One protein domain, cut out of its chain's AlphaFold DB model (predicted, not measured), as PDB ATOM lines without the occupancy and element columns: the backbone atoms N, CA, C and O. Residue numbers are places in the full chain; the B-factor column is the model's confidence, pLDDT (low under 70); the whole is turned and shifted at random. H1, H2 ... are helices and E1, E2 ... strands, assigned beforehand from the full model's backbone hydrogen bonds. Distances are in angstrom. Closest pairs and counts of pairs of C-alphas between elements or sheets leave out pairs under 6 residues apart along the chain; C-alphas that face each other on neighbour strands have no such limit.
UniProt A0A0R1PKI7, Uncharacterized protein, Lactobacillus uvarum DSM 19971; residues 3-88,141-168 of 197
ATOM      1  N   TRP A   3      91.409 167.311 102.233       40.31
ATOM      2  CA  TRP A   3      90.882 167.716 103.546       40.31
ATOM      3  C   TRP A   3      90.670 166.526 104.509       40.31
ATOM      4  O   TRP A   3      90.703 166.701 105.722       40.31
ATOM      5  N   LYS A   4      90.498 165.300 103.988       45.84
ATOM      6  CA  LYS A   4      90.152 164.100 104.783       45.84
ATOM      7  C   LYS A   4      91.257 163.653 105.716       45.84
ATOM      8  O   LYS A   4      91.028 163.483 106.912       45.84
ATOM      9  N   PHE A   5      92.456 163.552 105.169       48.47
ATOM     10  CA  PHE A   5      93.644 163.127 105.892       48.47
ATOM     11  C   PHE A   5      94.057 164.120 106.981       48.47
ATOM     12  O   PHE A   5      94.692 163.743 107.967       48.47
ATOM     13  N   PHE A   6      93.660 165.387 106.832       56.69
ATOM     14  CA  PHE A   6      93.988 166.413 107.802       56.69
ATOM     15  C   PHE A   6      93.083 166.371 109.047       56.69
ATOM     16  O   PHE A   6      93.612 166.427 110.154       56.69
ATOM     17  N   PHE A   7      91.759 166.231 108.920       56.84
ATOM     18  CA  PHE A   7      90.846 166.327 110.078       56.84
ATOM     19  C   PHE A   7      90.381 164.984 110.655       56.84
ATOM     20  O   PHE A   7      90.140 164.916 111.856       56.84
ATOM     21  N   ASN A   8      90.265 163.915 109.852       51.44
ATOM     22  CA  ASN A   8      89.521 162.712 110.253       51.44
ATOM     23  C   ASN A   8      90.347 161.414 110.146       51.44
ATOM     24  O   ASN A   8      90.001 160.472 109.433       51.44
ATOM     25  N   ASN A   9      91.459 161.376 110.889       54.91
ATOM     26  CA  ASN A   9      92.497 160.329 110.843       54.91
ATOM     27  C   ASN A   9      92.014 158.913 111.254       54.91
ATOM     28  O   ASN A   9      92.753 157.937 111.130       54.91
ATOM     29  N   SER A  10      90.801 158.792 111.802       51.69
ATOM     30  CA  SER A  10      90.188 157.517 112.200       51.69
ATOM     31  C   SER A  10      89.366 156.859 111.092       51.69
ATOM     32  O   SER A  10      89.276 155.634 111.084       51.69
ATOM     33  N   THR A  11      88.796 157.638 110.168       51.91
ATOM     34  CA  THR A  11      87.894 157.127 109.119       51.91
ATOM     35  C   THR A  11      88.639 156.835 107.817       51.91
ATOM     36  O   THR A  11      88.302 155.886 107.121       51.91
ATOM     37  N   VAL A  12      89.685 157.609 107.506       60.41
ATOM     38  CA  VAL A  12      90.537 157.401 106.324       60.41
ATOM     39  C   VAL A  12      91.996 157.572 106.742       60.41
ATOM     40  O   VAL A  12      92.400 158.655 107.170       60.41
ATOM     41  N   LYS A  13      92.778 156.496 106.646       67.50
ATOM     42  CA  LYS A  13      94.226 156.508 106.890       67.50
ATOM     43  C   LYS A  13      94.946 156.519 105.547       67.50
ATOM     44  O   LYS A  13      94.502 155.824 104.642       67.50
ATOM     45  N   LEU A  14      96.026 157.295 105.449       75.69
ATOM     46  CA  LEU A  14      96.962 157.170 104.329       75.69
ATOM     47  C   LEU A  14      97.575 155.768 104.353       75.69
ATOM     48  O   LEU A  14      97.895 155.273 105.438       75.69
ATOM     49  N   ASP A  15      97.747 155.172 103.184       79.25
ATOM     50  CA  ASP A  15      98.436 153.904 102.965       79.25
ATOM     51  C   ASP A  15      99.733 154.114 102.171       79.25
ATOM     52  O   ASP A  15     100.002 155.195 101.651       79.25
ATOM     53  N   THR A  16     100.564 153.080 102.072       82.94
ATOM     54  CA  THR A  16     101.836 153.111 101.340       82.94
ATOM     55  C   THR A  16     101.666 153.503  99.874       82.94
ATOM     56  O   THR A  16     102.560 154.123  99.298       82.94
ATOM     57  N   ASP A  17     100.508 153.188  99.296       84.19
ATOM     58  CA  ASP A  17     100.190 153.422  97.887       84.19
ATOM     59  C   ASP A  17      99.724 154.863  97.600       84.19
ATOM     60  O   ASP A  17      99.627 155.256  96.439       84.19
ATOM     61  N   ASP A  18      99.488 155.680  98.637       83.19
ATOM     62  CA  ASP A  18      99.150 157.103  98.482       83.19
ATOM     63  C   ASP A  18     100.384 157.977  98.188       83.19
ATOM     64  O   ASP A  18     100.259 159.151  97.822       83.19
ATOM     65  N   ALA A  19     101.593 157.431  98.357       85.94
ATOM     66  CA  ALA A  19     102.820 158.132  98.013       85.94
ATOM     67  C   ALA A  19     102.959 158.278  96.489       85.94
ATOM     68  O   ALA A  19     102.730 157.348  95.716       85.94
ATOM     69  N   TYR A  20     103.410 159.450  96.040       87.88
ATOM     70  CA  TYR A  20     103.748 159.643  94.635       87.88
ATOM     71  C   TYR A  20     104.882 158.691  94.226       87.88
ATOM     72  O   TYR A  20     105.924 158.659  94.874       87.88
ATOM     73  N   ILE A  21     104.702 157.971  93.114       86.94
ATOM     74  CA  ILE A  21     105.613 156.906  92.646       86.94
ATOM     75  C   ILE A  21     107.068 157.387  92.486       86.94
ATOM     76  O   ILE A  21     107.993 156.603  92.678       86.94
ATOM     77  N   ASN A  22     107.282 158.669  92.162       90.31
ATOM     78  CA  ASN A  22     108.624 159.254  92.019       90.31
ATOM     79  C   ASN A  22     109.010 160.199  93.176       90.31
ATOM     80  O   ASN A  22     109.966 160.962  93.044       90.31
ATOM     81  N   GLY A  23     108.240 160.217  94.267       87.94
ATOM     82  CA  GLY A  23     108.506 161.019  95.462       87.94
ATOM     83  C   GLY A  23     109.221 160.225  96.557       87.94
ATOM     84  O   GLY A  23     109.413 159.017  96.438       87.94
ATOM     85  N   ASP A  24     109.595 160.902  97.647       90.81
ATOM     86  CA  ASP A  24     110.011 160.210  98.869       90.81
ATOM     87  C   ASP A  24     108.753 159.813  99.664       90.81
ATOM     88  O   ASP A  24     108.039 160.694 100.151       90.81
ATOM     89  N   PRO A  25     108.460 158.510  99.847       89.69
ATOM     90  CA  PRO A  25     107.325 158.073 100.656       89.69
ATOM     91  C   PRO A  25     107.438 158.495 102.130       89.69
ATOM     92  O   PRO A  25     106.462 158.386 102.868       89.69
ATOM     93  N   LYS A  26     108.606 158.969 102.583       90.94
ATOM     94  CA  LYS A  26     108.815 159.515 103.932       90.94
ATOM     95  C   LYS A  26     108.441 160.992 104.073       90.94
ATOM     96  O   LYS A  26     108.447 161.497 105.198       90.94
ATOM     97  N   ASP A  27     108.163 161.665 102.958       91.81
ATOM     98  CA  ASP A  27     107.976 163.115 102.870       91.81
ATOM     99  C   ASP A  27     106.625 163.488 102.241       91.81
ATOM    100  O   ASP A  27     106.506 164.409 101.435       91.81
ATOM    101  N   VAL A  28     105.572 162.746 102.589       90.56
ATOM    102  CA  VAL A  28     104.214 163.104 102.173       90.56
ATOM    103  C   VAL A  28     103.680 164.151 103.142       90.56
ATOM    104  O   VAL A  28     103.563 163.888 104.338       90.56
ATOM    105  N   GLU A  29     103.349 165.343 102.651       91.19
ATOM    106  CA  GLU A  29     102.911 166.453 103.500       91.19
ATOM    107  C   GLU A  29     101.535 167.008 103.131       91.19
ATOM    108  O   GLU A  29     101.146 167.101 101.969       91.19
ATOM    109  N   ILE A  30     100.791 167.414 104.161       89.75
ATOM    110  CA  ILE A  30      99.549 168.171 104.021       89.75
ATOM    111  C   ILE A  30      99.615 169.361 104.967       89.75
ATOM    112  O   ILE A  30      99.741 169.191 106.184       89.75
ATOM    113  N   THR A  31      99.476 170.560 104.409       90.94
ATOM    114  CA  THR A  31      99.464 171.811 105.169       90.94
ATOM    115  C   THR A  31      98.111 172.493 105.039       90.94
ATOM    116  O   THR A  31      97.566 172.623 103.944       90.94
ATOM    117  N   CYS A  32      97.564 172.940 106.165       90.12
ATOM    118  CA  CYS A  32      96.352 173.752 106.220       90.12
ATOM    119  C   CYS A  32      96.618 175.027 107.017       90.12
ATOM    120  O   CYS A  32      97.285 174.981 108.049       90.12
ATOM    121  N   GLU A  33      96.070 176.150 106.557       91.50
ATOM    122  CA  GLU A  33      96.189 177.453 107.213       91.50
ATOM    123  C   GLU A  33      94.809 177.965 107.644       91.50
ATOM    124  O   GLU A  33      93.835 177.894 106.894       91.50
ATOM    125  N   PHE A  34      94.727 178.470 108.874       89.69
ATOM    126  CA  PHE A  34      93.491 178.872 109.539       89.69
ATOM    127  C   PHE A  34      93.580 180.328 109.982       89.69
ATOM    128  O   PHE A  34      94.415 180.677 110.818       89.69
ATOM    129  N   SER A  35      92.694 181.175 109.465       88.50
ATOM    130  CA  SER A  35      92.670 182.606 109.795       88.50
ATOM    131  C   SER A  35      91.885 182.940 111.065       88.50
ATOM    132  O   SER A  35      92.217 183.889 111.775       88.50
ATOM    133  N   ASN A  36      90.871 182.142 111.407       84.94
ATOM    134  CA  ASN A  36      90.041 182.359 112.592       84.94
ATOM    135  C   ASN A  36      90.618 181.653 113.831       84.94
ATOM    136  O   ASN A  36      90.095 180.639 114.291       84.94
ATOM    137  N   ILE A  37      91.733 182.173 114.347       85.31
ATOM    138  CA  ILE A  37      92.438 181.613 115.510       85.31
ATOM    139  C   ILE A  37      91.949 182.226 116.834       85.31
ATOM    140  O   ILE A  37      91.547 183.394 116.868       85.31
ATOM    141  N   PRO A  38      92.015 181.492 117.961       85.62
ATOM    142  CA  PRO A  38      91.569 182.014 119.247       85.62
ATOM    143  C   PRO A  38      92.412 183.216 119.695       85.62
ATOM    144  O   PRO A  38      93.643 183.204 119.626       85.62
ATOM    145  N   LYS A  39      91.753 184.248 120.241       85.25
ATOM    146  CA  LYS A  39      92.435 185.431 120.805       85.25
ATOM    147  C   LYS A  39      93.305 185.093 122.015       85.25
ATOM    148  O   LYS A  39      94.274 185.796 122.281       85.25
ATOM    149  N   LYS A  40      92.933 184.055 122.767       88.38
ATOM    150  CA  LYS A  40      93.669 183.560 123.929       88.38
ATOM    151  C   LYS A  40      93.718 182.041 123.896       88.38
ATOM    152  O   LYS A  40      92.720 181.397 123.596       88.38
ATOM    153  N   ILE A  41      94.864 181.484 124.246       87.31
ATOM    154  CA  ILE A  41      95.087 180.050 124.377       87.31
ATOM    155  C   ILE A  41      95.968 179.788 125.589       87.31
ATOM    156  O   ILE A  41      96.727 180.642 126.033       87.31
ATOM    157  N   ILE A  42      95.876 178.589 126.131       84.62
ATOM    158  CA  ILE A  42      96.749 178.122 127.196       84.62
ATOM    159  C   ILE A  42      97.747 177.151 126.570       84.62
ATOM    160  O   ILE A  42      97.337 176.074 126.154       84.62
ATOM    161  N   ILE A  43      99.037 177.477 126.513       81.50
ATOM    162  CA  ILE A  43     100.040 176.576 125.915       81.50
ATOM    163  C   ILE A  43     100.480 175.516 126.927       81.50
ATOM    164  O   ILE A  43     100.099 174.355 126.781       81.50
ATOM    165  N   ASP A  44     101.179 175.921 127.988       75.81
ATOM    166  CA  ASP A  44     101.805 174.986 128.931       75.81
ATOM    167  C   ASP A  44     100.829 174.521 130.036       75.81
ATOM    168  O   ASP A  44     100.414 173.365 130.046       75.81
ATOM    169  N   GLU A  45     100.409 175.419 130.941       75.44
ATOM    170  CA  GLU A  45      99.651 175.063 132.164       75.44
ATOM    171  C   GLU A  45      98.270 175.725 132.268       75.44
ATOM    172  O   GLU A  45      97.369 175.292 131.570       75.44
ATOM    173  N   SER A  46      98.059 176.706 133.158       70.12
ATOM    174  CA  SER A  46      96.755 177.347 133.423       70.12
ATOM    175  C   SER A  46      96.680 178.795 132.942       70.12
ATOM    176  O   SER A  46      95.613 179.402 132.922       70.12
ATOM    177  N   GLN A  47      97.820 179.362 132.560       81.06
ATOM    178  CA  GLN A  47      97.924 180.772 132.223       81.06
ATOM    179  C   GLN A  47      97.632 180.991 130.746       81.06
ATOM    180  O   GLN A  47      98.151 180.290 129.875       81.06
ATOM    181  N   THR A  48      96.791 181.981 130.472       84.50
ATOM    182  CA  THR A  48      96.422 182.359 129.111       84.50
ATOM    183  C   THR A  48      97.513 183.209 128.466       84.50
ATOM    184  O   THR A  48      98.007 184.154 129.073       84.50
ATOM    185  N   THR A  49      97.819 182.906 127.213       89.31
ATOM    186  CA  THR A  49      98.689 183.644 126.288       89.31
ATOM    187  C   THR A  49      97.971 183.738 124.933       89.31
ATOM    188  O   THR A  49      96.772 183.458 124.856       89.31
ATOM    189  N   ASN A  50      98.648 184.123 123.855       91.75
ATOM    190  CA  ASN A  50      98.119 184.022 122.496       91.75
ATOM    191  C   ASN A  50      99.186 183.503 121.518       91.75
ATOM    192  O   ASN A  50     100.379 183.541 121.804       91.75
ATOM    193  N   LEU A  51      98.744 182.999 120.363       92.31
ATOM    194  CA  LEU A  51      99.639 182.385 119.375       92.31
ATOM    195  C   LEU A  51     100.607 183.389 118.734       92.31
ATOM    196  O   LEU A  51     101.703 182.995 118.347       92.31
ATOM    197  N   ARG A  52     100.233 184.673 118.639       92.75
ATOM    198  CA  ARG A  52     101.086 185.715 118.046       92.75
ATOM    199  C   ARG A  52     102.273 186.032 118.948       92.75
ATOM    200  O   ARG A  52     103.407 185.948 118.495       92.75
ATOM    201  N   ASP A  53     102.019 186.283 120.230       92.12
ATOM    202  CA  ASP A  53     103.062 186.564 121.229       92.12
ATOM    203  C   ASP A  53     104.018 185.383 121.418       92.12
ATOM    204  O   ASP A  53     105.148 185.549 121.883       92.12
ATOM    205  N   GLU A  54     103.556 184.181 121.070       92.88
ATOM    206  CA  GLU A  54     104.317 182.940 121.153       92.88
ATOM    207  C   GLU A  54     105.030 182.564 119.849       92.88
ATOM    208  O   GLU A  54     105.727 181.550 119.827       92.88
ATOM    209  N   TYR A  55     104.927 183.398 118.807       94.38
ATOM    210  CA  TYR A  55     105.463 183.142 117.467       94.38
ATOM    211  C   TYR A  55     105.022 181.776 116.918       94.38
ATOM    212  O   TYR A  55     105.828 180.993 116.429       94.38
ATOM    213  N   LEU A  56     103.728 181.472 117.034       93.88
ATOM    214  CA  LEU A  56     103.085 180.247 116.535       93.88
ATOM    215  C   LEU A  56     102.090 180.540 115.402       93.88
ATOM    216  O   LEU A  56     101.115 179.813 115.216       93.88
ATOM    217  N   VAL A  57     102.312 181.632 114.674       95.44
ATOM    218  CA  VAL A  57     101.490 182.062 113.538       95.44
ATOM    219  C   VAL A  57     102.364 182.328 112.319       95.44
ATOM    220  O   VAL A  57     103.551 182.619 112.463       95.44
ATOM    221  N   THR A  58     101.779 182.253 111.128       96.50
ATOM    222  CA  THR A  58     102.402 182.676 109.869       96.50
ATOM    223  C   THR A  58     102.628 184.189 109.846       96.50
ATOM    224  O   THR A  58     102.172 184.916 110.730       96.50
ATOM    225  N   GLU A  59     103.305 184.688 108.812       95.25
ATOM    226  CA  GLU A  59     103.488 186.131 108.592       95.25
ATOM    227  C   GLU A  59     102.144 186.871 108.482       95.25
ATOM    228  O   GLU A  59     101.983 187.966 109.014       95.25
ATOM    229  N   ASN A  60     101.134 186.209 107.912       94.50
ATOM    230  CA  ASN A  60      99.761 186.711 107.818       94.50
ATOM    231  C   ASN A  60      98.996 186.647 109.155       94.50
ATOM    232  O   ASN A  60      97.841 187.060 109.241       94.50
ATOM    233  N   GLY A  61      99.613 186.117 110.213       93.50
ATOM    234  CA  GLY A  61      99.001 185.992 111.530       93.50
ATOM    235  C   GLY A  61      97.972 184.866 111.641       93.50
ATOM    236  O   GLY A  61      97.152 184.908 112.561       93.50
ATOM    237  N   ASN A  62      98.012 183.888 110.736       94.25
ATOM    238  CA  ASN A  62      97.158 182.701 110.746       94.25
ATOM    239  C   ASN A  62      97.879 181.522 111.416       94.25
ATOM    240  O   ASN A  62      99.099 181.523 111.556       94.25
ATOM    241  N   LEU A  63      97.146 180.477 111.794       93.31
ATOM    242  CA  LEU A  63      97.742 179.216 112.241       93.31
ATOM    243  C   LEU A  63      97.922 178.293 111.035       93.31
ATOM    244  O   LEU A  63      96.927 177.841 110.480       93.31
ATOM    245  N   ALA A  64      99.159 177.980 110.653       94.25
ATOM    246  CA  ALA A  64      99.441 176.961 109.644       94.25
ATOM    247  C   ALA A  64      99.932 175.678 110.310       94.25
ATOM    248  O   ALA A  64     100.904 175.693 111.061       94.25
ATOM    249  N   ILE A  65      99.259 174.566 110.035       92.62
ATOM    250  CA  ILE A  65      99.595 173.245 110.560       92.62
ATOM    251  C   ILE A  65     100.008 172.353 109.396       92.62
ATOM    252  O   ILE A  65      99.221 172.132 108.476       92.62
ATOM    253  N   LYS A  66     101.217 171.806 109.475       93.31
ATOM    254  CA  LYS A  66     101.757 170.806 108.556       93.31
ATOM    255  C   LYS A  66     101.703 169.432 109.215       93.31
ATOM    256  O   LYS A  66     102.225 169.245 110.315       93.31
ATOM    257  N   LYS A  67     101.102 168.454 108.541       91.12
ATOM    258  CA  LYS A  67     101.209 167.031 108.879       91.12
ATOM    259  C   LYS A  67     102.164 166.374 107.894       91.12
ATOM    260  O   LYS A  67     101.943 166.454 106.692       91.12
ATOM    261  N   LEU A  68     103.213 165.758 108.423       92.00
ATOM    262  CA  LEU A  68     104.221 165.023 107.669       92.00
ATOM    263  C   LEU A  68     104.028 163.529 107.914       92.00
ATOM    264  O   LEU A  68     104.018 163.096 109.072       92.00
ATOM    265  N   TYR A  69     103.882 162.762 106.844       90.62
ATOM    266  CA  TYR A  69     103.591 161.339 106.867       90.62
ATOM    267  C   TYR A  69     104.766 160.545 106.305       90.62
ATOM    268  O   TYR A  69     105.247 160.807 105.207       90.62
ATOM    269  N   ASP A  70     105.187 159.542 107.070       92.00
ATOM    270  CA  ASP A  70     106.103 158.506 106.617       92.00
ATOM    271  C   ASP A  70     105.290 157.273 106.226       92.00
ATOM    272  O   ASP A  70     104.835 156.538 107.105       92.00
ATOM    273  N   LEU A  71     105.094 157.091 104.920       90.50
ATOM    274  CA  LEU A  71     104.361 155.995 104.282       90.50
ATOM    275  C   LEU A  71     105.299 154.866 103.816       90.50
ATOM    276  O   LEU A  71     104.885 153.970 103.091       90.50
ATOM    277  N   SER A  72     106.577 154.873 104.216       88.62
ATOM    278  CA  SER A  72     107.562 153.883 103.745       88.62
ATOM    279  C   SER A  72     107.436 152.497 104.395       88.62
ATOM    280  O   SER A  72     108.145 151.563 104.018       88.62
ATOM    281  N   GLY A  73     106.561 152.339 105.392       84.00
ATOM    282  CA  GLY A  73     106.368 151.086 106.116       84.00
ATOM    283  C   GLY A  73     104.903 150.783 106.406       84.00
ATOM    284  O   GLY A  73     104.047 151.653 106.334       84.00
ATOM    285  N   LYS A  74     104.633 149.540 106.831       77.38
ATOM    286  CA  LYS A  74     103.275 149.007 107.080       77.38
ATOM    287  C   LYS A  74     102.413 149.813 108.061       77.38
ATOM    288  O   LYS A  74     101.208 149.620 108.099       77.38
ATOM    289  N   ASN A  75     103.032 150.639 108.903       80.19
ATOM    290  CA  ASN A  75     102.344 151.501 109.859       80.19
ATOM    291  C   ASN A  75     102.801 152.945 109.639       80.19
ATOM    292  O   ASN A  75     103.819 153.342 110.226       80.19
ATOM    293  N   PRO A  76     102.071 153.711 108.815       81.88
ATOM    294  CA  PRO A  76     102.346 155.114 108.570       81.88
ATOM    295  C   PRO A  76     102.524 155.919 109.856       81.88
ATOM    296  O   PRO A  76     101.715 155.825 110.784       81.88
ATOM    297  N   LYS A  77     103.597 156.712 109.933       85.81
ATOM    298  CA  LYS A  77     103.859 157.599 111.080       85.81
ATOM    299  C   LYS A  77     103.545 159.032 110.705       85.81
ATOM    300  O   LYS A  77     103.948 159.485 109.643       85.81
ATOM    301  N   THR A  78     102.917 159.770 111.615       88.88
ATOM    302  CA  THR A  78     102.622 161.192 111.415       88.88
ATOM    303  C   THR A  78     103.382 162.050 112.414       88.88
ATOM    304  O   THR A  78     103.361 161.789 113.619       88.88
ATOM    305  N   LYS A  79     104.020 163.108 111.918       91.25
ATOM    306  CA  LYS A  79     104.512 164.231 112.719       91.25
ATOM    307  C   LYS A  79     103.682 165.466 112.398       91.25
ATOM    308  O   LYS A  79     103.222 165.626 111.271       91.25
ATOM    309  N   VAL A  80     103.479 166.326 113.390       91.25
ATOM    310  CA  VAL A  80     102.657 167.530 113.245       91.25
ATOM    311  C   VAL A  80     103.472 168.746 113.654       91.25
ATOM    312  O   VAL A  80     104.031 168.790 114.752       91.25
ATOM    313  N   TYR A  81     103.504 169.732 112.770       94.19
ATOM    314  CA  TYR A  81     104.261 170.962 112.918       94.19
ATOM    315  C   TYR A  81     103.340 172.169 112.788       94.19
ATOM    316  O   TYR A  81     102.366 172.129 112.038       94.19
ATOM    317  N   ALA A  82     103.666 173.257 113.480       93.88
ATOM    318  CA  ALA A  82     103.171 174.579 113.118       93.88
ATOM    319  C   ALA A  82     104.200 175.266 112.214       93.88
ATOM    320  O   ALA A  82     105.377 175.318 112.568       93.88
ATOM    321  N   LEU A  83     103.765 175.792 111.070       96.50
ATOM    322  CA  LEU A  83     104.590 176.665 110.239       96.50
ATOM    323  C   LEU A  83     104.433 178.087 110.766       96.50
ATOM    324  O   LEU A  83     103.363 178.686 110.649       96.50
ATOM    325  N   ALA A  84     105.483 178.606 111.392       95.88
ATOM    326  CA  ALA A  84     105.437 179.893 112.063       95.88
ATOM    327  C   ALA A  84     106.482 180.858 111.511       95.88
ATOM    328  O   ALA A  84     107.613 180.466 111.231       95.88
ATOM    329  N   ASN A  85     106.107 182.131 111.414       96.75
ATOM    330  CA  ASN A  85     107.036 183.224 111.186       96.75
ATOM    331  C   ASN A  85     107.813 183.476 112.483       96.75
ATOM    332  O   ASN A  85     107.333 184.154 113.397       96.75
ATOM    333  N   TYR A  86     108.982 182.851 112.600       95.94
ATOM    334  CA  TYR A  86     109.726 182.766 113.849       95.94
ATOM    335  C   TYR A  86     111.026 183.579 113.767       95.94
ATOM    336  O   TYR A  86     111.702 183.538 112.735       95.94
ATOM    337  N   PRO A  87     111.431 184.276 114.845       95.50
ATOM    338  CA  PRO A  87     112.680 185.030 114.874       95.50
ATOM    339  C   PRO A  87     113.907 184.212 114.448       95.50
ATOM    340  O   PRO A  87     114.135 183.089 114.922       95.50
ATOM    341  N   ASP A  88     114.766 184.799 113.618       93.94
ATOM    342  CA  ASP A  88     116.089 184.260 113.285       93.94
ATOM    343  C   ASP A  88     117.120 184.618 114.347       93.94
ATOM    344  O   ASP A  88     118.122 185.281 114.104       93.94
ATOM    345  N   THR A 141     110.162 181.483 108.028       96.50
ATOM    346  CA  THR A 141     109.231 180.375 108.239       96.50
ATOM    347  C   THR A 141     109.975 179.189 108.842       96.50
ATOM    348  O   THR A 141     110.904 178.655 108.236       96.50
ATOM    349  N   LYS A 142     109.551 178.753 110.031       95.81
ATOM    350  CA  LYS A 142     110.108 177.590 110.732       95.81
ATOM    351  C   LYS A 142     109.032 176.579 111.071       95.81
ATOM    352  O   LYS A 142     107.910 176.936 111.424       95.81
ATOM    353  N   GLU A 143     109.423 175.312 111.026       95.69
ATOM    354  CA  GLU A 143     108.607 174.203 111.504       95.69
ATOM    355  C   GLU A 143     108.790 174.034 113.014       95.69
ATOM    356  O   GLU A 143     109.859 173.657 113.502       95.69
ATOM    357  N   ILE A 144     107.731 174.315 113.767       94.06
ATOM    358  CA  ILE A 144     107.681 174.103 115.210       94.06
ATOM    359  C   ILE A 144     107.036 172.745 115.478       94.06
ATOM    360  O   ILE A 144     105.859 172.546 115.190       94.06
ATOM    361  N   ASP A 145     107.800 171.807 116.035       93.19
ATOM    362  CA  ASP A 145     107.347 170.452 116.359       93.19
ATOM    363  C   ASP A 145     106.374 170.491 117.545       93.19
ATOM    364  O   ASP A 145     106.768 170.618 118.710       93.19
ATOM    365  N   LEU A 146     105.077 170.374 117.249       90.19
ATOM    366  CA  LEU A 146     104.017 170.518 118.246       90.19
ATOM    367  C   LEU A 146     104.016 169.386 119.280       90.19
ATOM    368  O   LEU A 146     103.479 169.563 120.375       90.19
ATOM    369  N   ALA A 147     104.644 168.245 118.976       85.75
ATOM    370  CA  ALA A 147     104.788 167.141 119.918       85.75
ATOM    371  C   ALA A 147     105.902 167.383 120.953       85.75
ATOM    372  O   ALA A 147     105.944 166.690 121.973       85.75
ATOM    373  N   LYS A 148     106.807 168.341 120.710       86.81
ATOM    374  CA  LYS A 148     107.921 168.677 121.615       86.81
ATOM    375  C   LYS A 148     107.667 169.890 122.498       86.81
ATOM    376  O   LYS A 148     108.392 170.068 123.475       86.81
ATOM    377  N   VAL A 149     106.683 170.727 122.173       83.06
ATOM    378  CA  VAL A 149     106.301 171.863 123.027       83.06
ATOM    379  C   VAL A 149     105.841 171.333 124.388       83.06
ATOM    380  O   VAL A 149     105.125 170.324 124.450       83.06
ATOM    381  N   GLU A 150     106.293 171.980 125.473       66.81
ATOM    382  CA  GLU A 150     106.044 171.516 126.843       66.81
ATOM    383  C   GLU A 150     104.562 171.165 127.042       66.81
ATOM    384  O   GLU A 150     103.647 171.923 126.719       66.81
ATOM    385  N   GLY A 151     104.343 169.947 127.538       55.59
ATOM    386  CA  GLY A 151     103.031 169.388 127.814       55.59
ATOM    387  C   GLY A 151     102.507 168.395 126.780       55.59
ATOM    388  O   GLY A 151     101.622 167.643 127.149       55.59
ATOM    389  N   LYS A 152     102.966 168.333 125.515       60.91
ATOM    390  CA  LYS A 152     102.282 167.542 124.443       60.91
ATOM    391  C   LYS A 152     100.774 167.849 124.301       60.91
ATOM    392  O   LYS A 152     100.051 167.176 123.571       60.91
ATOM    393  N   LEU A 153     100.297 168.871 125.008       67.19
ATOM    394  CA  LEU A 153      98.900 169.259 125.134       67.19
ATOM    395  C   LEU A 153      98.537 170.337 124.118       67.19
ATOM    396  O   LEU A 153      97.353 170.586 123.913       67.19
ATOM    397  N   LEU A 154      99.524 170.994 123.498       82.19
ATOM    398  CA  LEU A 154      99.250 172.105 122.596       82.19
ATOM    399  C   LEU A 154      98.462 171.644 121.370       82.19
ATOM    400  O   LEU A 154      97.438 172.247 121.079       82.19
ATOM    401  N   LEU A 155      98.878 170.566 120.700       83.62
ATOM    402  CA  LEU A 155      98.157 170.059 119.529       83.62
ATOM    403  C   LEU A 155      96.683 169.725 119.849       83.62
ATOM    404  O   LEU A 155      95.822 170.335 119.220       83.62
ATOM    405  N   PRO A 156      96.356 168.914 120.879       82.31
ATOM    406  CA  PRO A 156      94.963 168.690 121.277       82.31
ATOM    407  C   PRO A 156      94.189 169.969 121.621       82.31
ATOM    408  O   PRO A 156      92.976 170.030 121.450       82.31
ATOM    409  N   LYS A 157      94.858 171.005 122.149       83.12
ATOM    410  CA  LYS A 157      94.220 172.303 122.415       83.12
ATOM    411  C   LYS A 157      93.968 173.085 121.130       83.12
ATOM    412  O   LYS A 157      92.924 173.713 121.042       83.12
ATOM    413  N   LEU A 158      94.891 173.057 120.170       83.62
ATOM    414  CA  LEU A 158      94.725 173.690 118.860       83.62
ATOM    415  C   LEU A 158      93.593 173.025 118.079       83.62
ATOM    416  O   LEU A 158      92.753 173.732 117.536       83.62
ATOM    417  N   GLU A 159      93.521 171.692 118.105       80.75
ATOM    418  CA  GLU A 159      92.480 170.903 117.432       80.75
ATOM    419  C   GLU A 159      91.060 171.282 117.873       80.75
ATOM    420  O   GLU A 159      90.157 171.279 117.047       80.75
ATOM    421  N   LYS A 160      90.859 171.719 119.127       78.00
ATOM    422  CA  LYS A 160      89.555 172.217 119.614       78.00
ATOM    423  C   LYS A 160      89.073 173.496 118.932       78.00
ATOM    424  O   LYS A 160      87.894 173.816 119.023       78.00
ATOM    425  N   TYR A 161      89.979 174.257 118.327       73.69
ATOM    426  CA  TYR A 161      89.654 175.493 117.615       73.69
ATOM    427  C   TYR A 161      89.648 175.300 116.100       73.69
ATOM    428  O   TYR A 161      89.379 176.251 115.368       73.69
ATOM    429  N   LEU A 162      89.977 174.098 115.626       77.94
ATOM    430  CA  LEU A 162      89.924 173.803 114.211       77.94
ATOM    431  C   LEU A 162      88.473 173.536 113.794       77.94
ATOM    432  O   LEU A 162      87.735 172.883 114.534       77.94
ATOM    433  N   PRO A 163      88.046 174.030 112.623       69.12
ATOM    434  CA  PRO A 163      86.717 173.739 112.106       69.12
ATOM    435  C   PRO A 163      86.513 172.229 111.944       69.12
ATOM    436  O   PRO A 163      87.371 171.524 111.404       69.12
ATOM    437  N   VAL A 164      85.359 171.744 112.399       63.59
ATOM    438  CA  VAL A 164      84.934 170.360 112.195       63.59
ATOM    439  C   VAL A 164      84.419 170.223 110.767       63.59
ATOM    440  O   VAL A 164      83.495 170.923 110.354       63.59
ATOM    441  N   PHE A 165      85.015 169.311 110.004       61.78
ATOM    442  CA  PHE A 165      84.557 168.977 108.660       61.78
ATOM    443  C   PHE A 165      84.018 167.549 108.635       61.78
ATOM    444  O   PHE A 165      84.756 166.594 108.878       61.78
ATOM    445  N   ALA A 166      82.744 167.395 108.277       53.59
ATOM    446  CA  ALA A 166      82.200 166.120 107.828       53.59
ATOM    447  C   ALA A 166      82.517 165.974 106.336       53.59
ATOM    448  O   ALA A 166      82.068 166.771 105.512       53.59
ATOM    449  N   LEU A 167      83.352 164.998 105.986       58.19
ATOM    450  CA  LEU A 167      83.824 164.820 104.617       58.19
ATOM    451  C   LEU A 167      83.222 163.553 104.022       58.19
ATOM    452  O   LEU A 167      83.561 162.458 104.448       58.19
ATOM    453  N   PHE A 168      82.398 163.712 102.991       52.41
ATOM    454  CA  PHE A 168      81.749 162.607 102.283       52.41
ATOM    455  C   PHE A 168      82.696 161.963 101.261       52.41
ATOM    456  O   PHE A 168      83.506 162.649 100.627       52.41
TER     457      PHE A 168
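What this domain is: This is residues 3 to 88 and 141 to 168 of the 197 residues of an uncharacterized protein of Lactobacillus uvarum DSM 19971 (UniProt A0A0R1PKI7). What is the shape? With little regular structure, this is one strongly twisted antiparallel sheet, order E1 - E2 - E3 - E4, grazed by two short helices, with long loops past opposite ends of E1. How large is it? Its 114 printed residues, 42 in named elements H1 E1 E2 E3 E4 H2, class mixed, are compact: radius of gyration of the C-alphas 15.0 A, spans 44 by 35 by 26 A.

How they stand to each other: Which strands pair? E1, residues 28 to 34, and E2, residues 63 to 70, form a hairpin, N 30 to O 67 2.9 A. E2 and E3, residues 77 to 87, form another, N 68 to O 79 2.9 A; E1 E2 E3 is a meander, each strand the antiparallel neighbour of the one before. E3 bends by 58 degrees at residue 84 and is antiparallel to E4, residues 141 to 145, N 82 to O 144 2.9 A. Where are the helices? H1, residues 3 to 7, and H2, residues 154 to 159, are apart and only graze the sheet; in both, every O i to N i+4 pair is within hydrogen-bond range.

Where its parts are: Where does H1 begin? C-alpha 3 is at (90.882, 167.716, 103.546). How long is E3? It measures 29.1 A.

The domain as a whole: Is it cut? Residues 89 to 140 are not printed, a gap of 9.4 A between C-alphas 88 and 141. Where is confidence low? Residues 3 to 13, 150 to 153 and 163 to 168 are under 70.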